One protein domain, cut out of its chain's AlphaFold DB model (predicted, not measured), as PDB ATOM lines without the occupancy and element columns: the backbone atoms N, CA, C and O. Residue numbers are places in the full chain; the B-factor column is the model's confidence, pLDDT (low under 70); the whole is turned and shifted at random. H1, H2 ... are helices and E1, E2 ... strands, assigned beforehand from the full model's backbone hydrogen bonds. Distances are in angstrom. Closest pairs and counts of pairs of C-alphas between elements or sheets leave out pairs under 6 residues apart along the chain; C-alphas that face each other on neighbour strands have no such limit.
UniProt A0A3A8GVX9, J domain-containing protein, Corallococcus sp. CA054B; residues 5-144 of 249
ATOM      1  N   LEU A   5     -29.584  39.221 -46.340       72.62
ATOM      2  CA  LEU A   5     -28.656  39.356 -47.466       72.62
ATOM      3  C   LEU A   5     -29.218  38.688 -48.716       72.62
ATOM      4  O   LEU A   5     -29.683  37.555 -48.658       72.62
ATOM      5  N   TYR A   6     -29.135  39.380 -49.850       68.75
ATOM      6  CA  TYR A   6     -29.606  38.886 -51.136       68.75
ATOM      7  C   TYR A   6     -28.468  38.858 -52.154       68.75
ATOM      8  O   TYR A   6     -27.774  39.860 -52.331       68.75
ATOM      9  N   PHE A   7     -28.291  37.720 -52.824       65.31
ATOM     10  CA  PHE A   7     -27.270  37.532 -53.856       65.31
ATOM     11  C   PHE A   7     -27.937  37.149 -55.177       65.31
ATOM     12  O   PHE A   7     -28.751  36.229 -55.193       65.31
ATOM     13  N   SER A   8     -27.563  37.804 -56.280       59.66
ATOM     14  CA  SER A   8     -28.144  37.555 -57.613       59.66
ATOM     15  C   SER A   8     -27.145  37.657 -58.778       59.66
ATOM     16  O   SER A   8     -27.546  37.857 -59.923       59.66
ATOM     17  N   ASP A   9     -25.844  37.603 -58.494       62.81
ATOM     18  CA  ASP A   9     -24.766  37.732 -59.480       62.81
ATOM     19  C   ASP A   9     -24.015  36.407 -59.723       62.81
ATOM     20  O   ASP A   9     -24.241  35.394 -59.067       62.81
ATOM     21  N   LYS A  10     -23.065  36.397 -60.666       56.62
ATOM     22  CA  LYS A  10     -22.275  35.195 -61.000       56.62
ATOM     23  C   LYS A  10     -21.461  34.623 -59.821       56.62
ATOM     24  O   LYS A  10     -21.007  33.487 -59.912       56.62
ATOM     25  N   GLN A  11     -21.281  35.387 -58.741       65.19
ATOM     26  CA  GLN A  11     -20.519  35.014 -57.545       65.19
ATOM     27  C   GLN A  11     -21.429  34.567 -56.387       65.19
ATOM     28  O   GLN A  11     -20.949  34.387 -55.267       65.19
ATOM     29  N   VAL A  12     -22.736  34.368 -56.621       71.69
ATOM     30  CA  VAL A  12     -23.706  33.953 -55.585       71.69
ATOM     31  C   VAL A  12     -23.214  32.756 -54.786       71.69
ATOM     32  O   VAL A  12     -23.316  32.769 -53.565       71.69
ATOM     33  N   ARG A  13     -22.635  31.749 -55.448       72.06
ATOM     34  CA  ARG A  13     -22.100  30.550 -54.791       72.06
ATOM     35  C   ARG A  13     -20.969  30.882 -53.815       72.06
ATOM     36  O   ARG A  13     -21.022  30.485 -52.658       72.06
ATOM     37  N   GLU A  14     -19.956  31.614 -54.265       75.31
ATOM     38  CA  GLU A  14     -18.780  31.956 -53.452       75.31
ATOM     39  C   GLU A  14     -19.169  32.830 -52.262       75.31
ATOM     40  O   GLU A  14     -18.758  32.562 -51.132       75.31
ATOM     41  N   LYS A  15     -20.033  33.824 -52.499       78.31
ATOM     42  CA  LYS A  15     -20.574  34.689 -51.448       78.31
ATOM     43  C   LYS A  15     -21.392  33.878 -50.450       78.31
ATOM     44  O   LYS A  15     -21.113  33.943 -49.257       78.31
ATOM     45  N   LEU A  16     -22.335  33.059 -50.920       80.31
ATOM     46  CA  LEU A  16     -23.149  32.189 -50.071       80.31
ATOM     47  C   LEU A  16     -22.271  31.323 -49.163       80.31
ATOM     48  O   LEU A  16     -22.491  31.277 -47.957       80.31
ATOM     49  N   PHE A  17     -21.259  30.669 -49.728       82.69
ATOM     50  CA  PHE A  17     -20.392  29.759 -48.986       82.69
ATOM     51  C   PHE A  17     -19.538  30.522 -47.972       82.69
ATOM     52  O   PHE A  17     -19.459  30.112 -46.818       82.69
ATOM     53  N   SER A  18     -18.980  31.670 -48.366       83.62
ATOM     54  CA  SER A  18     -18.219  32.534 -47.463       83.62
ATOM     55  C   SER A  18     -19.059  33.007 -46.275       83.62
ATOM     56  O   SER A  18     -18.578  32.963 -45.145       83.62
ATOM     57  N   PHE A  19     -20.316  33.401 -46.496       81.50
ATOM     58  CA  PHE A  19     -21.206  33.809 -45.410       81.50
ATOM     59  C   PHE A  19     -21.605  32.643 -44.506       81.50
ATOM     60  O   PHE A  19     -21.608  32.799 -43.289       81.50
ATOM     61  N   VAL A  20     -21.895  31.470 -45.074       82.00
ATOM     62  CA  VAL A  20     -22.184  30.260 -44.289       82.00
ATOM     63  C   VAL A  20     -21.003  29.880 -43.392       82.00
ATOM     64  O   VAL A  20     -21.213  29.512 -42.236       82.00
ATOM     65  N   ASP A  21     -19.776  29.999 -43.903       82.00
ATOM     66  CA  ASP A  21     -18.554  29.653 -43.174       82.00
ATOM     67  C   ASP A  21     -18.168  30.719 -42.127       82.00
ATOM     68  O   ASP A  21     -17.627  30.382 -41.073       82.00
ATOM     69  N   ALA A  22     -18.464  31.998 -42.385       80.38
ATOM     70  CA  ALA A  22     -18.136  33.112 -41.492       80.38
ATOM     71  C   ALA A  22     -19.214  33.411 -40.433       80.38
ATOM     72  O   ALA A  22     -18.934  34.120 -39.461       80.38
ATOM     73  N   ALA A  23     -20.442  32.915 -40.611       75.06
ATOM     74  CA  ALA A  23     -21.563  33.242 -39.739       75.06
ATOM     75  C   ALA A  23     -21.345  32.747 -38.300       75.06
ATOM     76  O   ALA A  23     -21.172  31.554 -38.034       75.06
ATOM     77  N   GLN A  24     -21.424  33.683 -37.351       75.19
ATOM     78  CA  GLN A  24     -21.489  33.398 -35.921       75.19
ATOM     79  C   GLN A  24     -22.957  33.435 -35.479       75.19
ATOM     80  O   GLN A  24     -23.635  34.442 -35.669       75.19
ATOM     81  N   GLY A  25     -23.450  32.339 -34.897       84.38
ATOM     82  CA  GLY A  25     -24.846  32.200 -34.472       84.38
ATOM     83  C   GLY A  25     -25.738  31.486 -35.491       84.38
ATOM     84  O   GLY A  25     -25.253  30.801 -36.394       84.38
ATOM     85  N   LEU A  26     -27.056  31.601 -35.298       88.75
ATOM     86  CA  LEU A  26     -28.045  30.878 -36.092       88.75
ATOM     87  C   LEU A  26     -28.353  31.623 -37.395       88.75
ATOM     88  O   LEU A  26     -28.809  32.765 -37.385       88.75
ATOM     89  N   LEU A  27     -28.128  30.945 -38.511       91.06
ATOM     90  CA  LEU A  27     -28.299  31.436 -39.869       91.06
ATOM     91  C   LEU A  27     -29.455  30.693 -40.546       91.06
ATOM     92  O   LEU A  27     -29.559  29.475 -40.430       91.06
ATOM     93  N   LEU A  28     -30.291  31.406 -41.298       91.38
ATOM     94  CA  LEU A  28     -31.282  30.808 -42.195       91.38
ATOM     95  C   LEU A  28     -30.880  31.062 -43.648       91.38
ATOM     96  O   LEU A  28     -30.643  32.202 -44.021       91.38
ATOM     97  N   VAL A  29     -30.829  30.022 -44.477       90.69
ATOM     98  CA  VAL A  29     -30.550  30.122 -45.917       90.69
ATOM     99  C   VAL A  29     -31.765  29.655 -46.706       90.69
ATOM    100  O   VAL A  29     -32.340  28.613 -46.390       90.69
ATOM    101  N   ALA A  30     -32.150  30.404 -47.738       89.75
ATOM    102  CA  ALA A  30     -33.265  30.060 -48.609       89.75
ATOM    103  C   ALA A  30     -33.047  30.527 -50.050       89.75
ATOM    104  O   ALA A  30     -32.404  31.544 -50.297       89.75
ATOM    105  N   GLY A  31     -33.655  29.812 -50.993       83.56
ATOM    106  CA  GLY A  31     -33.695  30.209 -52.402       83.56
ATOM    107  C   GLY A  31     -34.925  31.005 -52.778       83.56
ATOM    108  O   GLY A  31     -36.019  30.732 -52.276       83.56
ATOM    109  N   VAL A  32     -34.776  31.924 -53.720       76.88
ATOM    110  CA  VAL A  32     -35.888  32.499 -54.482       76.88
ATOM    111  C   VAL A  32     -35.595  32.368 -55.968       76.88
ATOM    112  O   VAL A  32     -34.447  32.438 -56.379       76.88
ATOM    113  N   ARG A  33     -36.638  32.196 -56.780       65.69
ATOM    114  CA  ARG A  33     -36.507  32.267 -58.238       65.69
ATOM    115  C   ARG A  33     -36.915  33.652 -58.716       65.69
ATOM    116  O   ARG A  33     -38.073  34.042 -58.521       65.69
ATOM    117  N   HIS A  34     -35.992  34.381 -59.340       60.38
ATOM    118  CA  HIS A  34     -36.323  35.587 -60.092       60.38
ATOM    119  C   HIS A  34     -37.152  35.225 -61.325       60.38
ATOM    120  O   HIS A  34     -36.751  34.410 -62.150       60.38
ATOM    121  N   GLY A  35     -38.302  35.868 -61.488       56.78
ATOM    122  CA  GLY A  35     -39.092  35.807 -62.716       56.78
ATOM    123  C   GLY A  35     -39.652  37.186 -63.041       56.78
ATOM    124  O   GLY A  35     -39.628  38.072 -62.191       56.78
ATOM    125  N   ALA A  36     -40.208  37.364 -64.243       50.50
ATOM    126  CA  ALA A  36     -40.755  38.648 -64.710       50.50
ATOM    127  C   ALA A  36     -41.839  39.258 -63.788       50.50
ATOM    128  O   ALA A  36     -42.133  40.445 -63.874       50.50
ATOM    129  N   ALA A  37     -42.419  38.458 -62.887       49.72
ATOM    130  CA  ALA A  37     -43.399  38.882 -61.890       49.72
ATOM    131  C   ALA A  37     -42.787  39.405 -60.568       49.72
ATOM    132  O   ALA A  37     -43.528  39.819 -59.675       49.72
ATOM    133  N   MET A  38     -41.460  39.372 -60.395       62.41
ATOM    134  CA  MET A  38     -40.806  39.806 -59.159       62.41
ATOM    135  C   MET A  38     -40.659  41.334 -59.122       62.41
ATOM    136  O   MET A  38     -39.674  41.898 -59.575       62.41
ATOM    137  N   THR A  39     -41.664  42.012 -58.567       59.56
ATOM    138  CA  THR A  39     -41.740  43.486 -58.497       59.56
ATOM    139  C   THR A  39     -41.131  44.089 -57.228       59.56
ATOM    140  O   THR A  39     -41.038  45.309 -57.112       59.56
ATOM    141  N   ARG A  40     -40.739  43.254 -56.254       62.41
ATOM    142  CA  ARG A  40     -40.184  43.675 -54.957       62.41
ATOM    143  C   ARG A  40     -38.944  42.859 -54.585       62.41
ATOM    144  O   ARG A  40     -38.910  41.660 -54.882       62.41
ATOM    145  N   PRO A  41     -37.965  43.473 -53.899       69.25
ATOM    146  CA  PRO A  41     -36.787  42.768 -53.410       69.25
ATOM    147  C   PRO A  41     -37.184  41.754 -52.313       69.25
ATOM    148  O   PRO A  41     -38.190  41.976 -51.627       69.25
ATOM    149  N   PRO A  42     -36.457  40.632 -52.132       70.56
ATOM    150  CA  PRO A  42     -36.889  39.543 -51.247       70.56
ATOM    151  C   PRO A  42     -37.087  39.936 -49.788       70.56
ATOM    152  O   PRO A  42     -37.943  39.362 -49.130       70.56
ATOM    153  N   GLN A  43     -36.371  40.954 -49.309       72.25
ATOM    154  CA  GLN A  43     -36.534  41.516 -47.966       72.25
ATOM    155  C   GLN A  43     -37.978  41.966 -47.699       72.25
ATOM    156  O   GLN A  43     -38.492  41.798 -46.603       72.25
ATOM    157  N   GLY A  44     -38.656  42.505 -48.717       69.75
ATOM    158  CA  GLY A  44     -40.040  42.974 -48.620       69.75
ATOM    159  C   GLY A  44     -41.086  41.914 -48.973       69.75
ATOM    160  O   GLY A  44     -42.235  42.270 -49.248       69.75
ATOM    161  N   ARG A  45     -40.696  40.636 -49.060       76.69
ATOM    162  CA  ARG A  45     -41.580  39.525 -49.430       76.69
ATOM    163  C   ARG A  45     -41.755  38.574 -48.258       76.69
ATOM    164  O   ARG A  45     -40.811  38.267 -47.542       76.69
ATOM    165  N   GLU A  46     -42.959  38.040 -48.127       80.00
ATOM    166  CA  GLU A  46     -43.206  36.909 -47.238       80.00
ATOM    167  C   GLU A  46     -42.533  35.631 -47.782       80.00
ATOM    168  O   GLU A  46     -42.525  35.429 -49.004       80.00
ATOM    169  N   PRO A  47     -41.988  34.757 -46.915       83.25
ATOM    170  CA  PRO A  47     -41.992  34.864 -45.451       83.25
ATOM    171  C   PRO A  47     -40.837  35.700 -44.865       83.25
ATOM    172  O   PRO A  47     -40.750  35.852 -43.652       83.25
ATOM    173  N   PHE A  48     -39.927  36.225 -45.690       85.12
ATOM    174  CA  PHE A  48     -38.691  36.874 -45.235       85.12
ATOM    175  C   PHE A  48     -38.927  38.136 -44.403       85.12
ATOM    176  O   PHE A  48     -38.257  38.312 -43.389       85.12
ATOM    177  N   ALA A  49     -39.908  38.956 -44.785       81.25
ATOM    178  CA  ALA A  49     -40.301  40.132 -44.010       81.25
ATOM    179  C   ALA A  49     -40.726  39.741 -42.580       81.25
ATOM    180  O   ALA A  49     -40.200  40.262 -41.600       81.25
ATOM    181  N   ALA A  50     -41.604  38.743 -42.444       84.06
ATOM    182  CA  ALA A  50     -42.044  38.262 -41.140       84.06
ATOM    183  C   ALA A  50     -40.954  37.514 -40.353       84.06
ATOM    184  O   ALA A  50     -41.014  37.483 -39.124       84.06
ATOM    185  N   LEU A  51     -39.972  36.892 -41.019       85.19
ATOM    186  CA  LEU A  51     -38.841  36.250 -40.338       85.19
ATOM    187  C   LEU A  51     -37.996  37.269 -39.571       85.19
ATOM    188  O   LEU A  51     -37.603  36.993 -38.437       85.19
ATOM    189  N   GLU A  52     -37.745  38.432 -40.174       77.81
ATOM    190  CA  GLU A  52     -37.023  39.526 -39.525       77.81
ATOM    191  C   GLU A  52     -37.805  40.046 -38.312       77.81
ATOM    192  O   GLU A  52     -37.279  40.039 -37.199       77.81
ATOM    193  N   ASP A  53     -39.087  40.372 -38.497       80.62
ATOM    194  CA  ASP A  53     -39.932  40.923 -37.431       80.62
ATOM    195  C   ASP A  53     -40.139  39.953 -36.257       80.62
ATOM    196  O   ASP A  53     -40.187  40.368 -35.098       80.62
ATOM    197  N   ARG A  54     -40.288  38.650 -36.531       84.31
ATOM    198  CA  ARG A  54     -40.672  37.656 -35.510       84.31
ATOM    199  C   ARG A  54     -39.491  36.930 -34.877       84.31
ATOM    200  O   ARG A  54     -39.622  36.462 -33.745       84.31
ATOM    201  N   PHE A  55     -38.382  36.777 -35.601       86.94
ATOM    202  CA  PHE A  55     -37.263  35.925 -35.184       86.94
ATOM    203  C   PHE A  55     -35.893  36.595 -35.313       86.94
ATOM    204  O   PHE A  55     -34.885  35.944 -35.029       86.94
ATOM    205  N   GLY A  56     -35.826  37.876 -35.690       81.88
ATOM    206  CA  GLY A  56     -34.568  38.613 -35.850       81.88
ATOM    207  C   GLY A  56     -33.732  38.752 -34.570       81.88
ATOM    208  O   GLY A  56     -32.549  39.057 -34.644       81.88
ATOM    209  N   HIS A  57     -34.302  38.491 -33.389       84.19
ATOM    210  CA  HIS A  57     -33.550  38.424 -32.128       84.19
ATOM    211  C   HIS A  57     -32.788  37.105 -31.931       84.19
ATOM    212  O   HIS A  57     -31.914  37.038 -31.072       84.19
ATOM    213  N   VAL A  58     -33.123  36.057 -32.691       85.88
ATOM    214  CA  VAL A  58     -32.462  34.738 -32.633       85.88
ATOM    215  C   VAL A  58     -31.675  34.443 -33.900       85.88
ATOM    216  O   VAL A  58     -30.583  33.880 -33.828       85.88
ATOM    217  N   LEU A  59     -32.234  34.790 -35.060       85.56
ATOM    218  CA  LEU A  59     -31.548  34.658 -36.333       85.56
ATOM    219  C   LEU A  59     -30.500  35.761 -36.439       85.56
ATOM    220  O   LEU A  59     -30.835  36.929 -36.609       85.56
ATOM    221  N   ALA A  60     -29.230  35.370 -36.374       85.25
ATOM    222  CA  ALA A  60     -28.116  36.276 -36.616       85.25
ATOM    223  C   ALA A  60     -28.172  36.820 -38.048       85.25
ATOM    224  O   ALA A  60     -27.856  37.984 -38.291       85.25
ATOM    225  N   GLN A  61     -28.582  35.971 -38.998       85.38
ATOM    226  CA  GLN A  61     -28.682  36.342 -40.400       85.38
ATOM    227  C   GLN A  61     -29.688  35.470 -41.169       85.38
ATOM    228  O   GLN A  61     -29.936  34.310 -40.832       85.38
ATOM    229  N   VAL A  62     -30.258  36.039 -42.226       87.44
ATOM    230  CA  VAL A  62     -31.092  35.384 -43.234       87.44
ATOM    231  C   VAL A  62     -30.437  35.623 -44.595       87.44
ATOM    232  O   VAL A  62     -30.306  36.753 -45.050       87.44
ATOM    233  N   ILE A  63     -30.009  34.570 -45.271       86.50
ATOM    234  CA  ILE A  63     -29.444  34.655 -46.614       86.50
ATOM    235  C   ILE A  63     -30.481  34.157 -47.605       86.50
ATOM    236  O   ILE A  63     -30.948  33.021 -47.530       86.50
ATOM    237  N   VAL A  64     -30.807  35.012 -48.562       84.56
ATOM    238  CA  VAL A  64     -31.675  34.694 -49.684       84.56
ATOM    239  C   VAL A  64     -30.827  34.659 -50.949       84.56
ATOM    240  O   VAL A  64     -30.401  35.694 -51.458       84.56
ATOM    241  N   ALA A  65     -30.559  33.464 -51.457       79.75
ATOM    242  CA  ALA A  65     -29.897  33.303 -52.743       79.75
ATOM    243  C   ALA A  65     -30.948  33.353 -53.855       79.75
ATOM    244  O   ALA A  65     -31.963  32.657 -53.794       79.75
ATOM    245  N   ASP A  66     -30.725  34.187 -54.862       71.38
ATOM    246  CA  ASP A  66     -31.491  34.103 -56.093       71.38
ATOM    247  C   ASP A  66     -30.949  32.967 -56.962       71.38
ATOM    248  O   ASP A  66     -29.740  32.828 -57.135       71.38
ATOM    249  N   GLU A  67     -31.845  32.169 -57.521       65.44
ATOM    250  CA  GLU A  67     -31.532  31.158 -58.535       65.44
ATOM    251  C   GLU A  67     -31.618  31.744 -59.961       65.44
ATOM    252  O   GLU A  67     -31.243  31.094 -60.932       65.44
ATOM    253  N   GLY A  68     -32.056  33.004 -60.093       56.59
ATOM    254  CA  GLY A  68     -32.077  33.792 -61.322       56.59
ATOM    255  C   GLY A  68     -32.996  33.242 -62.414       56.59
ATOM    256  O   GLY A  68     -33.764  32.300 -62.221       56.59
ATOM    257  N   THR A  69     -32.915  33.863 -63.591       51.59
ATOM    258  CA  THR A  69     -33.456  33.320 -64.843       51.59
ATOM    259  C   THR A  69     -32.372  32.574 -65.623       51.59
ATOM    260  O   THR A  69     -31.174  32.841 -65.484       51.59
ATOM    261  N   THR A  70     -32.816  31.687 -66.512       46.38
ATOM    262  CA  THR A  70     -32.022  30.757 -67.337       46.38
ATOM    263  C   THR A  70     -30.836  31.367 -68.102       46.38
ATOM    264  O   THR A  70     -29.904  30.646 -68.446       46.38
ATOM    265  N   GLU A  71     -30.826  32.679 -68.360       46.88
ATOM    266  CA  GLU A  71     -29.774  33.354 -69.135       46.88
ATOM    267  C   GLU A  71     -28.522  33.763 -68.335       46.88
ATOM    268  O   GLU A  71     -27.520  34.138 -68.948       46.88
ATOM    269  N   GLY A  72     -28.532  33.691 -66.994       48.09
ATOM    270  CA  GLY A  72     -27.450  34.275 -66.182       48.09
ATOM    271  C   GLY A  72     -26.971  33.491 -64.961       48.09
ATOM    272  O   GLY A  72     -25.821  33.678 -64.567       48.09
ATOM    273  N   MET A  73     -27.793  32.618 -64.372       52.59
ATOM    274  CA  MET A  73     -27.464  31.943 -63.105       52.59
ATOM    275  C   MET A  73     -27.803  30.459 -63.122       52.59
ATOM    276  O   MET A  73     -28.567  29.955 -62.313       52.59
ATOM    277  N   TRP A  74     -27.204  29.730 -64.056       50.22
ATOM    278  CA  TRP A  74     -27.421  28.288 -64.155       50.22
ATOM    279  C   TRP A  74     -26.510  27.461 -63.208       50.22
ATOM    280  O   TRP A  74     -26.460  26.238 -63.287       50.22
ATOM    281  N   ARG A  75     -25.803  28.104 -62.263       59.41
ATOM    282  CA  ARG A  75     -25.214  27.419 -61.101       59.41
ATOM    283  C   ARG A  75     -26.245  27.414 -59.991       59.41
ATOM    284  O   ARG A  75     -26.494  28.480 -59.448       59.41
ATOM    285  N   ASP A  76     -26.802  26.245 -59.683       71.50
ATOM    286  CA  ASP A  76     -27.686  26.014 -58.538       71.50
ATOM    287  C   ASP A  76     -26.870  26.120 -57.234       71.50
ATOM    288  O   ASP A  76     -26.274  25.134 -56.783       71.50
ATOM    289  N   PRO A  77     -26.776  27.318 -56.628       78.19
ATOM    290  CA  PRO A  77     -25.863  27.539 -55.516       78.19
ATOM    291  C   PRO A  77     -26.381  26.859 -54.244       78.19
ATOM    292  O   PRO A  77     -25.605  26.549 -53.340       78.19
ATOM    293  N   LEU A  78     -27.691  26.610 -54.178       83.62
ATOM    294  CA  LEU A  78     -28.353  25.930 -53.079       83.62
ATOM    295  C   LEU A  78     -28.306  24.416 -53.237       83.62
ATOM    296  O   LEU A  78     -28.165  23.727 -52.231       83.62
ATOM    297  N   GLY A  79     -28.338  23.906 -54.466       81.38
ATOM    298  CA  GLY A  79     -27.977  22.531 -54.799       81.38
ATOM    299  C   GLY A  79     -26.553  22.210 -54.369       81.38
ATOM    300  O   GLY A  79     -26.343  21.267 -53.608       81.38
ATOM    301  N   ASP A  80     -25.591  23.051 -54.755       83.69
ATOM    302  CA  ASP A  80     -24.190  22.914 -54.342       83.69
ATOM    303  C   ASP A  80     -24.033  22.977 -52.816       83.69
ATOM    304  O   ASP A  80     -23.284  22.195 -52.224       83.69
ATOM    305  N   LEU A  81     -24.741  23.904 -52.158       86.25
ATOM    306  CA  LEU A  81     -24.748  23.993 -50.700       86.25
ATOM    307  C   LEU A  81     -25.362  22.729 -50.080       86.25
ATOM    308  O   LEU A  81     -24.806  22.182 -49.133       86.25
ATOM    309  N   GLY A  82     -26.477  22.237 -50.618       86.50
ATOM    310  CA  GLY A  82     -27.146  21.022 -50.166       86.50
ATOM    311  C   GLY A  82     -26.246  19.792 -50.270       86.50
ATOM    312  O   GLY A  82     -26.127  19.046 -49.298       86.50
ATOM    313  N   ASP A  83     -25.569  19.614 -51.406       86.19
ATOM    314  CA  ASP A  83     -24.598  18.538 -51.629       86.19
ATOM    315  C   ASP A  83     -23.389  18.657 -50.685       86.19
ATOM    316  O   ASP A  83     -22.925  17.647 -50.154       86.19
ATOM    317  N   ARG A  84     -22.908  19.878 -50.405       88.25
ATOM    318  CA  ARG A  84     -21.834  20.118 -49.422       88.25
ATOM    319  C   ARG A  84     -22.270  19.780 -47.994       88.25
ATOM    320  O   ARG A  84     -21.489  19.208 -47.238       88.25
ATOM    321  N   LEU A  85     -23.487  20.159 -47.608       88.50
ATOM    322  CA  LEU A  85     -24.019  19.934 -46.260       88.50
ATOM    323  C   LEU A  85     -24.398  18.465 -46.018       88.50
ATOM    324  O   LEU A  85     -24.326  17.995 -44.881       88.50
ATOM    325  N   TYR A  86     -24.804  17.747 -47.069       89.19
ATOM    326  CA  TYR A  86     -25.301  16.372 -47.003       89.19
ATOM    327  C   TYR A  86     -24.724  15.485 -48.124       89.19
ATOM    328  O   TYR A  86     -25.486  14.969 -48.947       89.19
ATOM    329  N   PRO A  87     -23.401  15.234 -48.146       87.00
ATOM    330  CA  PRO A  87     -22.755  14.488 -49.233       87.00
ATOM    331  C   PRO A  87     -23.292  13.055 -49.383       87.00
ATOM    332  O   PRO A  87     -23.444  12.560 -50.500       87.00
ATOM    333  N   GLU A  88     -23.658  12.425 -48.263       90.69
ATOM    334  CA  GLU A  88     -24.133  11.035 -48.202       90.69
ATOM    335  C   GLU A  88     -25.670  10.899 -48.226       90.69
ATOM    336  O   GLU A  88     -26.196   9.797 -48.368       90.69
ATOM    337  N   ASP A  89     -26.426  11.998 -48.086       88.69
ATOM    338  CA  ASP A  89     -27.896  11.976 -48.020       88.69
ATOM    339  C   ASP A  89     -28.497  12.891 -49.088       88.69
ATOM    340  O   ASP A  89     -28.868  14.042 -48.842       88.69
ATOM    341  N   LYS A  90     -28.650  12.336 -50.294       80.56
ATOM    342  CA  LYS A  90     -29.205  13.051 -51.452       80.56
ATOM    343  C   LYS A  90     -30.616  13.587 -51.218       80.56
ATOM    344  O   LYS A  90     -30.983  14.621 -51.771       80.56
ATOM    345  N   LYS A  91     -31.415  12.926 -50.375       79.81
ATOM    346  CA  LYS A  91     -32.774  13.381 -50.062       79.81
ATOM    347  C   LYS A  91     -32.743  14.625 -49.174       79.81
ATOM    348  O   LYS A  91     -33.574  15.517 -49.362       79.81
ATOM    349  N   ARG A  92     -31.816  14.692 -48.216       82.75
ATOM    350  CA  ARG A  92     -31.592  15.893 -47.397       82.75
ATOM    351  C   ARG A  92     -30.910  17.007 -48.175       82.75
ATOM    352  O   ARG A  92     -31.350  18.139 -48.028       82.75
ATOM    353  N   ALA A  93     -29.938  16.692 -49.031       82.38
ATOM    354  CA  ALA A  93     -29.313  17.660 -49.933       82.38
ATOM    355  C   ALA A  93     -30.369  18.375 -50.788       82.38
ATOM    356  O   ALA A  93     -30.467  19.598 -50.764       82.38
ATOM    357  N   TYR A  94     -31.254  17.611 -51.433       80.38
ATOM    358  CA  TYR A  94     -32.353  18.168 -52.221       80.38
ATOM    359  C   TYR A  94     -33.340  18.993 -51.379       80.38
ATOM    360  O   TYR A  94     -33.796  20.059 -51.794       80.38
ATOM    361  N   ALA A  95     -33.682  18.521 -50.175       83.88
ATOM    362  CA  ALA A  95     -34.559  19.268 -49.274       83.88
ATOM    363  C   ALA A  95     -33.918  20.582 -48.797       83.88
ATOM    364  O   ALA A  95     -34.633  21.559 -48.595       83.88
ATOM    365  N   ALA A  96     -32.596  20.605 -48.623       87.81
ATOM    366  CA  ALA A  96     -31.844  21.795 -48.258       87.81
ATOM    367  C   ALA A  96     -31.792  22.799 -49.415       87.81
ATOM    368  O   ALA A  96     -32.022  23.983 -49.197       87.81
ATOM    369  N   ALA A  97     -31.589  22.312 -50.640       84.94
ATOM    370  CA  ALA A  97     -31.575  23.143 -51.839       84.94
ATOM    371  C   ALA A  97     -32.929  23.828 -52.094       84.94
ATOM    372  O   ALA A  97     -33.007  25.014 -52.393       84.94
ATOM    373  N   THR A  98     -34.022  23.082 -51.918       84.31
ATOM    374  CA  THR A  98     -35.381  23.551 -52.245       84.31
ATOM    375  C   THR A  98     -36.130  24.189 -51.071       84.31
ATOM    376  O   THR A  98     -37.202  24.768 -51.263       84.31
ATOM    377  N   GLY A  99     -35.596  24.082 -49.855       88.94
ATOM    378  CA  GLY A  99     -36.241  24.495 -48.612       88.94
ATOM    379  C   GLY A  99     -35.611  25.722 -47.953       88.94
ATOM    380  O   GLY A  99     -35.042  26.597 -48.606       88.94
ATOM    381  N   TYR A 100     -35.751  25.764 -46.632       92.25
ATOM    382  CA  TYR A 100     -35.056  26.652 -45.714       92.25
ATOM    383  C   TYR A 100     -34.061  25.824 -44.903       92.25
ATOM    384  O   TYR A 100     -34.435  24.818 -44.291       92.25
ATOM    385  N   VAL A 101     -32.805  26.246 -44.863       93.56
ATOM    386  CA  VAL A 101     -31.750  25.567 -44.105       93.56
ATOM    387  C   VAL A 101     -31.377  26.420 -42.910       93.56
ATOM    388  O   VAL A 101     -31.001  27.576 -43.069       93.56
ATOM    389  N   LEU A 102     -31.461  25.841 -41.716       93.12
ATOM    390  CA  LEU A 102     -30.967  26.452 -40.490       93.12
ATOM    391  C   LEU A 102     -29.557  25.935 -40.214       93.12
ATOM    392  O   LEU A 102     -29.345  24.725 -40.088       93.12
ATOM    393  N   LEU A 103     -28.606  26.855 -40.131       92.19
ATOM    394  CA  LEU A 103     -27.177  26.608 -39.982       92.19
ATOM    395  C   LEU A 103     -26.668  27.274 -38.708       92.19
ATOM    396  O   LEU A 103     -27.120  28.352 -38.343       92.19
ATOM    397  N   GLU A 104     -25.707  26.651 -38.043       90.00
ATOM    398  CA  GLU A 104     -25.018  27.233 -36.890       90.00
ATOM    399  C   GLU A 104     -23.546  26.819 -36.957       90.00
ATOM    400  O   GLU A 104     -23.238  25.624 -37.011       90.00
ATOM    401  N   GLY A 105     -22.638  27.798 -37.042       85.06
ATOM    402  CA  GLY A 105     -21.203  27.547 -37.232       85.06
ATOM    403  C   GLY A 105     -20.896  26.691 -38.469       85.06
ATOM    404  O   GLY A 105     -20.151  25.714 -38.375       85.06
ATOM    405  N   GLY A 106     -21.555  26.984 -39.598       83.06
ATOM    406  CA  GLY A 106     -21.412  26.253 -40.865       83.06
ATOM    407  C   GLY A 106     -22.028  24.846 -40.895       83.06
ATOM    408  O   GLY A 106     -21.969  24.172 -41.923       83.06
ATOM    409  N   LYS A 107     -22.633  24.374 -39.795       88.81
ATOM    410  CA  LYS A 107     -23.227  23.031 -39.703       88.81
ATOM    411  C   LYS A 107     -24.750  23.084 -39.797       88.81
ATOM    412  O   LYS A 107     -25.366  23.929 -39.145       88.81
ATOM    413  N   PRO A 108     -25.388  22.152 -40.524       92.19
ATOM    414  CA  PRO A 108     -26.837  22.123 -40.620       92.19
ATOM    415  C   PRO A 108     -27.467  21.650 -39.307       92.19
ATOM    416  O   PRO A 108     -27.136  20.585 -38.780       92.19
ATOM    417  N   ARG A 109     -28.402  22.446 -38.783       94.25
ATOM    418  CA  ARG A 109     -29.176  22.157 -37.566       94.25
ATOM    419  C   ARG A 109     -30.568  21.640 -37.897       94.25
ATOM    420  O   ARG A 109     -31.039  20.705 -37.254       94.25
ATOM    421  N   ALA A 110     -31.201  22.204 -38.925       92.75
ATOM    422  CA  ALA A 110     -32.496  21.755 -39.420       92.75
ATOM    423  C   ALA A 110     -32.699  22.136 -40.893       92.75
ATOM    424  O   ALA A 110     -32.086  23.071 -41.401       92.75
ATOM    425  N   VAL A 111     -33.596  21.410 -41.557       92.38
ATOM    426  CA  VAL A 111     -34.082  21.727 -42.902       92.38
ATOM    427  C   VAL A 111     -35.601  21.742 -42.847       92.38
ATOM    428  O   VAL A 111     -36.215  20.756 -42.433       92.38
ATOM    429  N   VAL A 112     -36.199  22.853 -43.260       91.00
ATOM    430  CA  VAL A 112     -37.648  23.048 -43.328       91.00
ATOM    431  C   VAL A 112     -38.046  23.111 -44.796       91.00
ATOM    432  O   VAL A 112     -37.457  23.850 -45.576       91.00
ATOM    433  N   ARG A 113     -39.024  22.302 -45.203       87.06
ATOM    434  CA  ARG A 113     -39.520  22.324 -46.586       87.06
ATOM    435  C   ARG A 113     -40.365  23.573 -46.806       87.06
ATOM    436  O   ARG A 113     -40.984  24.059 -45.870       87.06
ATOM    437  N   LYS A 114     -40.413  24.052 -48.047       85.50
ATOM    438  CA  LYS A 114     -41.409  25.043 -48.456       85.50
ATOM    439  C   LYS A 114     -42.778  24.380 -48.604       85.50
ATOM    440  O   LYS A 114     -42.874  23.238 -49.062       85.50
ATOM    441  N   HIS A 115     -43.807  25.105 -48.211       86.31
ATOM    442  CA  HIS A 115     -45.204  24.709 -48.166       86.31
ATOM    443  C   HIS A 115     -46.043  25.564 -49.125       86.31
ATOM    444  O   HIS A 115     -45.513  26.337 -49.923       86.31
ATOM    445  N   ALA A 116     -47.366  25.376 -49.109       75.06
ATOM    446  CA  ALA A 116     -48.254  25.971 -50.104       75.06
ATOM    447  C   ALA A 116     -48.396  27.494 -49.949       75.06
ATOM    448  O   ALA A 116     -48.782  28.173 -50.900       75.06
ATOM    449  N   SER A 117     -48.083  28.041 -48.769       83.19
ATOM    450  CA  SER A 117     -48.089  29.483 -48.542       83.19
ATOM    451  C   SER A 117     -46.993  29.938 -47.570       83.19
ATOM    452  O   SER A 117     -46.583  29.165 -46.701       83.19
ATOM    453  N   PRO A 118     -46.573  31.217 -47.636       83.88
ATOM    454  CA  PRO A 118     -45.616  31.778 -46.683       83.88
ATOM    455  C   PRO A 118     -46.064  31.689 -45.217       83.88
ATOM    456  O   PRO A 118     -45.238  31.551 -44.323       83.88
ATOM    457  N   ALA A 119     -47.373  31.736 -44.954       84.50
ATOM    458  CA  ALA A 119     -47.903  31.580 -43.601       84.50
ATOM    459  C   ALA A 119     -47.676  30.158 -43.060       84.50
ATOM    460  O   ALA A 119     -47.362  29.989 -41.881       84.50
ATOM    461  N   GLU A 120     -47.797  29.145 -43.922       87.69
ATOM    462  CA  GLU A 120     -47.469  27.765 -43.565       87.69
ATOM    463  C   GLU A 120     -45.966  27.606 -43.328       87.69
ATOM    464  O   GLU A 120     -45.573  27.036 -42.311       87.69
ATOM    465  N   ASP A 121     -45.135  28.184 -44.204       88.25
ATOM    466  CA  ASP A 121     -43.676  28.205 -44.038       88.25
ATOM    467  C   ASP A 121     -43.277  28.782 -42.679       88.25
ATOM    468  O   ASP A 121     -42.498  28.170 -41.949       88.25
ATOM    469  N   LEU A 122     -43.855  29.924 -42.295       90.50
ATOM    470  CA  LEU A 122     -43.588  30.569 -41.009       90.50
ATOM    471  C   LEU A 122     -43.954  29.688 -39.814       90.50
ATOM    472  O   LEU A 122     -43.251  29.731 -38.805       90.50
ATOM    473  N   TRP A 123     -45.022  28.890 -39.902       92.56
ATOM    474  CA  TRP A 123     -45.391  27.964 -38.828       92.56
ATOM    475  C   TRP A 123     -44.311  26.890 -38.641       92.56
ATOM    476  O   TRP A 123     -43.844  26.671 -37.522       92.56
ATOM    477  N   PHE A 124     -43.855  26.258 -39.729       91.81
ATOM    478  CA  PHE A 124     -42.817  25.222 -39.653       91.81
ATOM    479  C   PHE A 124     -41.435  25.791 -39.317       91.81
ATOM    480  O   PHE A 124     -40.654  25.144 -38.618       91.81
ATOM    481  N   LEU A 125     -41.136  27.012 -39.762       91.50
ATOM    482  CA  LEU A 125     -39.927  27.734 -39.375       91.50
ATOM    483  C   LEU A 125     -39.939  28.050 -37.880       91.50
ATOM    484  O   LEU A 125     -38.945  27.789 -37.208       91.50
ATOM    485  N   GLN A 126     -41.067  28.509 -37.336       93.12
ATOM    486  CA  GLN A 126     -41.222  28.706 -35.896       93.12
ATOM    487  C   GLN A 126     -41.040  27.392 -35.123       93.12
ATOM    488  O   GLN A 126     -40.335  27.381 -34.118       93.12
ATOM    489  N   GLU A 127     -41.623  26.285 -35.600       93.56
ATOM    490  CA  GLU A 127     -41.464  24.954 -34.993       93.56
ATOM    491  C   GLU A 127     -39.994  24.510 -34.960       93.56
ATOM    492  O   GLU A 127     -39.515  23.978 -33.957       93.56
ATOM    493  N   ALA A 128     -39.263  24.708 -36.059       92.94
ATOM    494  CA  ALA A 128     -37.851  24.355 -36.131       92.94
ATOM    495  C   ALA A 128     -37.006  25.249 -35.216       92.94
ATOM    496  O   ALA A 128     -36.172  24.753 -34.461       92.94
ATOM    497  N   LEU A 129     -37.254  26.556 -35.241       91.50
ATOM    498  CA  LEU A 129     -36.525  27.535 -34.450       91.50
ATOM    499  C   LEU A 129     -36.759  27.377 -32.942       91.50
ATOM    500  O   LEU A 129     -35.796  27.465 -32.182       91.50
ATOM    501  N   SER A 130     -37.979  27.055 -32.501       92.88
ATOM    502  CA  SER A 130     -38.276  26.813 -31.079       92.88
ATOM    503  C   SER A 130     -37.536  25.598 -30.513       92.88
ATOM    504  O   SER A 130     -37.322  25.502 -29.309       92.88
ATOM    505  N   ARG A 131     -37.144  24.643 -31.369       92.25
ATOM    506  CA  ARG A 131     -36.320  23.487 -30.973       92.25
ATOM    507  C   ARG A 131     -34.833  23.827 -30.878       92.25
ATOM    508  O   ARG A 131     -34.098  23.099 -30.219       92.25
ATOM    509  N   LEU A 132     -34.390  24.882 -31.561       89.38
ATOM    510  CA  LEU A 132     -32.989  25.308 -31.599       89.38
ATOM    511  C   LEU A 132     -32.686  26.419 -30.590       89.38
ATOM    512  O   LEU A 132     -31.558  26.511 -30.116       89.38
ATOM    513  N   SER A 133     -33.675  27.243 -30.244       86.81
ATOM    514  CA  SER A 133     -33.518  28.348 -29.304       86.81
ATOM    515  C   SER A 133     -34.716  28.470 -28.370       86.81
ATOM    516  O   SER A 133     -35.859  28.589 -28.805       86.81
ATOM    517  N   HIS A 134     -34.429  28.543 -27.071       81.69
ATOM    518  CA  HIS A 134     -35.420  28.778 -26.017       81.69
ATOM    519  C   HIS A 134     -36.087  30.162 -26.116       81.69
ATOM    520  O   HIS A 134     -37.118  30.392 -25.493       81.69
ATOM    521  N   GLY A 135     -35.511  31.088 -26.895       82.31
ATOM    522  CA  GLY A 135     -36.054  32.428 -27.119       82.31
ATOM    523  C   GLY A 135     -37.210  32.489 -28.124       82.31
ATOM    524  O   GLY A 135     -37.717  33.581 -28.384       82.31
ATOM    525  N   ILE A 136     -37.610  31.356 -28.715       86.50
ATOM    526  CA  ILE A 136     -38.726  31.278 -29.664       86.50
ATOM    527  C   ILE A 136     -39.795  30.336 -29.105       86.50
ATOM    528  O   ILE A 136     -39.521  29.151 -28.908       86.50
ATOM    529  N   PRO A 137     -41.025  30.826 -28.859       86.69
ATOM    530  CA  PRO A 137     -42.103  29.972 -28.387       86.69
ATOM    531  C   PRO A 137     -42.503  28.973 -29.474       86.69
ATOM    532  O   PRO A 137     -42.562  29.317 -30.660       86.69
ATOM    533  N   ALA A 138     -42.825  27.746 -29.060       89.19
ATOM    534  CA  ALA A 138     -43.384  26.746 -29.960       89.19
ATOM    535  C   ALA A 138     -44.678  27.280 -30.610       89.19
ATOM    536  O   ALA A 138     -45.462  27.964 -29.942       89.19
ATOM    537  N   PRO A 139     -44.907  27.011 -31.905       89.50
ATOM    538  CA  PRO A 139     -46.126  27.440 -32.565       89.50
ATOM    539  C   PRO A 139     -47.336  26.659 -32.040       89.50
ATOM    540  O   PRO A 139     -47.214  25.540 -31.544       89.50
ATOM    541  N   ASP A 140     -48.514  27.261 -32.181       87.56
ATOM    542  CA  ASP A 140     -49.783  26.658 -31.775       87.56
ATOM    543  C   ASP A 140     -50.040  25.354 -32.566       87.56
ATOM    544  O   ASP A 140     -50.158  25.414 -33.800       87.56
ATOM    545  N   PRO A 141     -50.114  24.184 -31.898       85.81
ATOM    546  CA  PRO A 141     -50.290  22.893 -32.560       85.81
ATOM    547  C   PRO A 141     -51.653  22.757 -33.246       85.81
ATOM    548  O   PRO A 141     -51.745  22.071 -34.263       85.81
ATOM    549  N   GLU A 142     -52.690  23.446 -32.760       84.44
ATOM    550  CA  GLU A 142     -54.031  23.416 -33.361       84.44
ATOM    551  C   GLU A 142     -54.063  24.128 -34.717       84.44
ATOM    552  O   GLU A 142     -54.885  23.822 -35.583       84.44
ATOM    553  N   LYS A 143     -53.122  25.052 -34.935       83.31
ATOM    554  CA  LYS A 143     -52.957  25.804 -36.185       83.31
ATOM    555  C   LYS A 143     -51.949  25.169 -37.134       83.31
ATOM    556  O   LYS A 143     -51.579  25.800 -38.123       83.31
ATOM    557  N   ARG A 144     -51.481  23.951 -36.843       85.38
ATOM    558  CA  ARG A 144     -50.511  23.260 -37.688       85.38
ATOM    559  C   ARG A 144     -51.058  23.086 -39.108       85.38
ATOM    560  O   ARG A 144     -52.081  22.419 -39.285       85.38
TER     561      ARG A 144
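This is residues 5 to 144 of the 249 residues of the protein "J domain-containing protein" of Corallococcus sp. CA054B (UniProt A0A3A8GVX9). A strongly twisted five-stranded sheet is the middle of three layers, with H1 and the helical hairpin H3 and H4 over one face and the long helix H5 over the other. H2 only grazes the sheet, chiefly near E3. The printed part has 140 residues, with five named helices and five named strands in the order E1 H1 E2 H2 E3 H3 H4 E4 E5 H5. The sheet, E1 E3 E2 E4 E5 across, is mixed, and the class is mixed, helices and strands. The whole is compact, with a radius of gyration of the C-alphas of 14.5 A and spans of 44 by 35 by 26 A.

E1, residues 5 to 7, is an edge strand parallel to E3, residues 59 to 66, with N 5 and O 62 2.9 A apart. H1, residues 12 to 22, is on the sheet at a height of 8.2 A and runs along E2, residues 26 to 32, at 2 degrees on the local plane. E1, H1 and E2 form a split strand-helix-strand unit, with E3 between its two strands in the sheet and a right-handed crossover. H2, residues 48 to 55, joins E2 and E3 in a second, right-handed strand-helix-strand unit of parallel neighbours, with N 30 and O 63 2.9 A apart. H3, residues 77 to 85, touches H1 at a steep tilt of 38 degrees, the closest C-alphas being Arg 13 and Pro 77, 4.9 A. H3 and H4, residues 90 to 98, form a hairpin, with the C-alphas of Gly 82 and Ala 93 closest at 4.0 A. E4, residues 100 to 104, is antiparallel to E2, with N 27 and O 103 2.8 A apart. E4 and E5, residues 107 to 112, are a hairpin, with N 100 and O 112 2.8 A apart. H5, residues 118 to 132, is over E4 at a height of 8.5 A, on the opposite face to H1. Every O i to N i+4 pair is within hydrogen-bond range in H1, H2, H3 and H4, and 10 of 11 in H5.

E1 begins at C-alpha 5 (-28.656, 39.356, -47.466). H1 spans 15.2 A, E2 20.1 A, E3 19.8 A and E5 14.9 A. H5 spans 20.7 A and ends at C-alpha 132 (-32.989, 25.308, -31.599).

The farthest C-alphas, Glu 71 and Glu 142, are 44.4 A apart. The printed part has no cut, and the E2 to H2 link is long. Mean pLDDT of the printed part is 80.2; residues 6 to 11, 33 to 41, 44 and 67 to 75 are under 70.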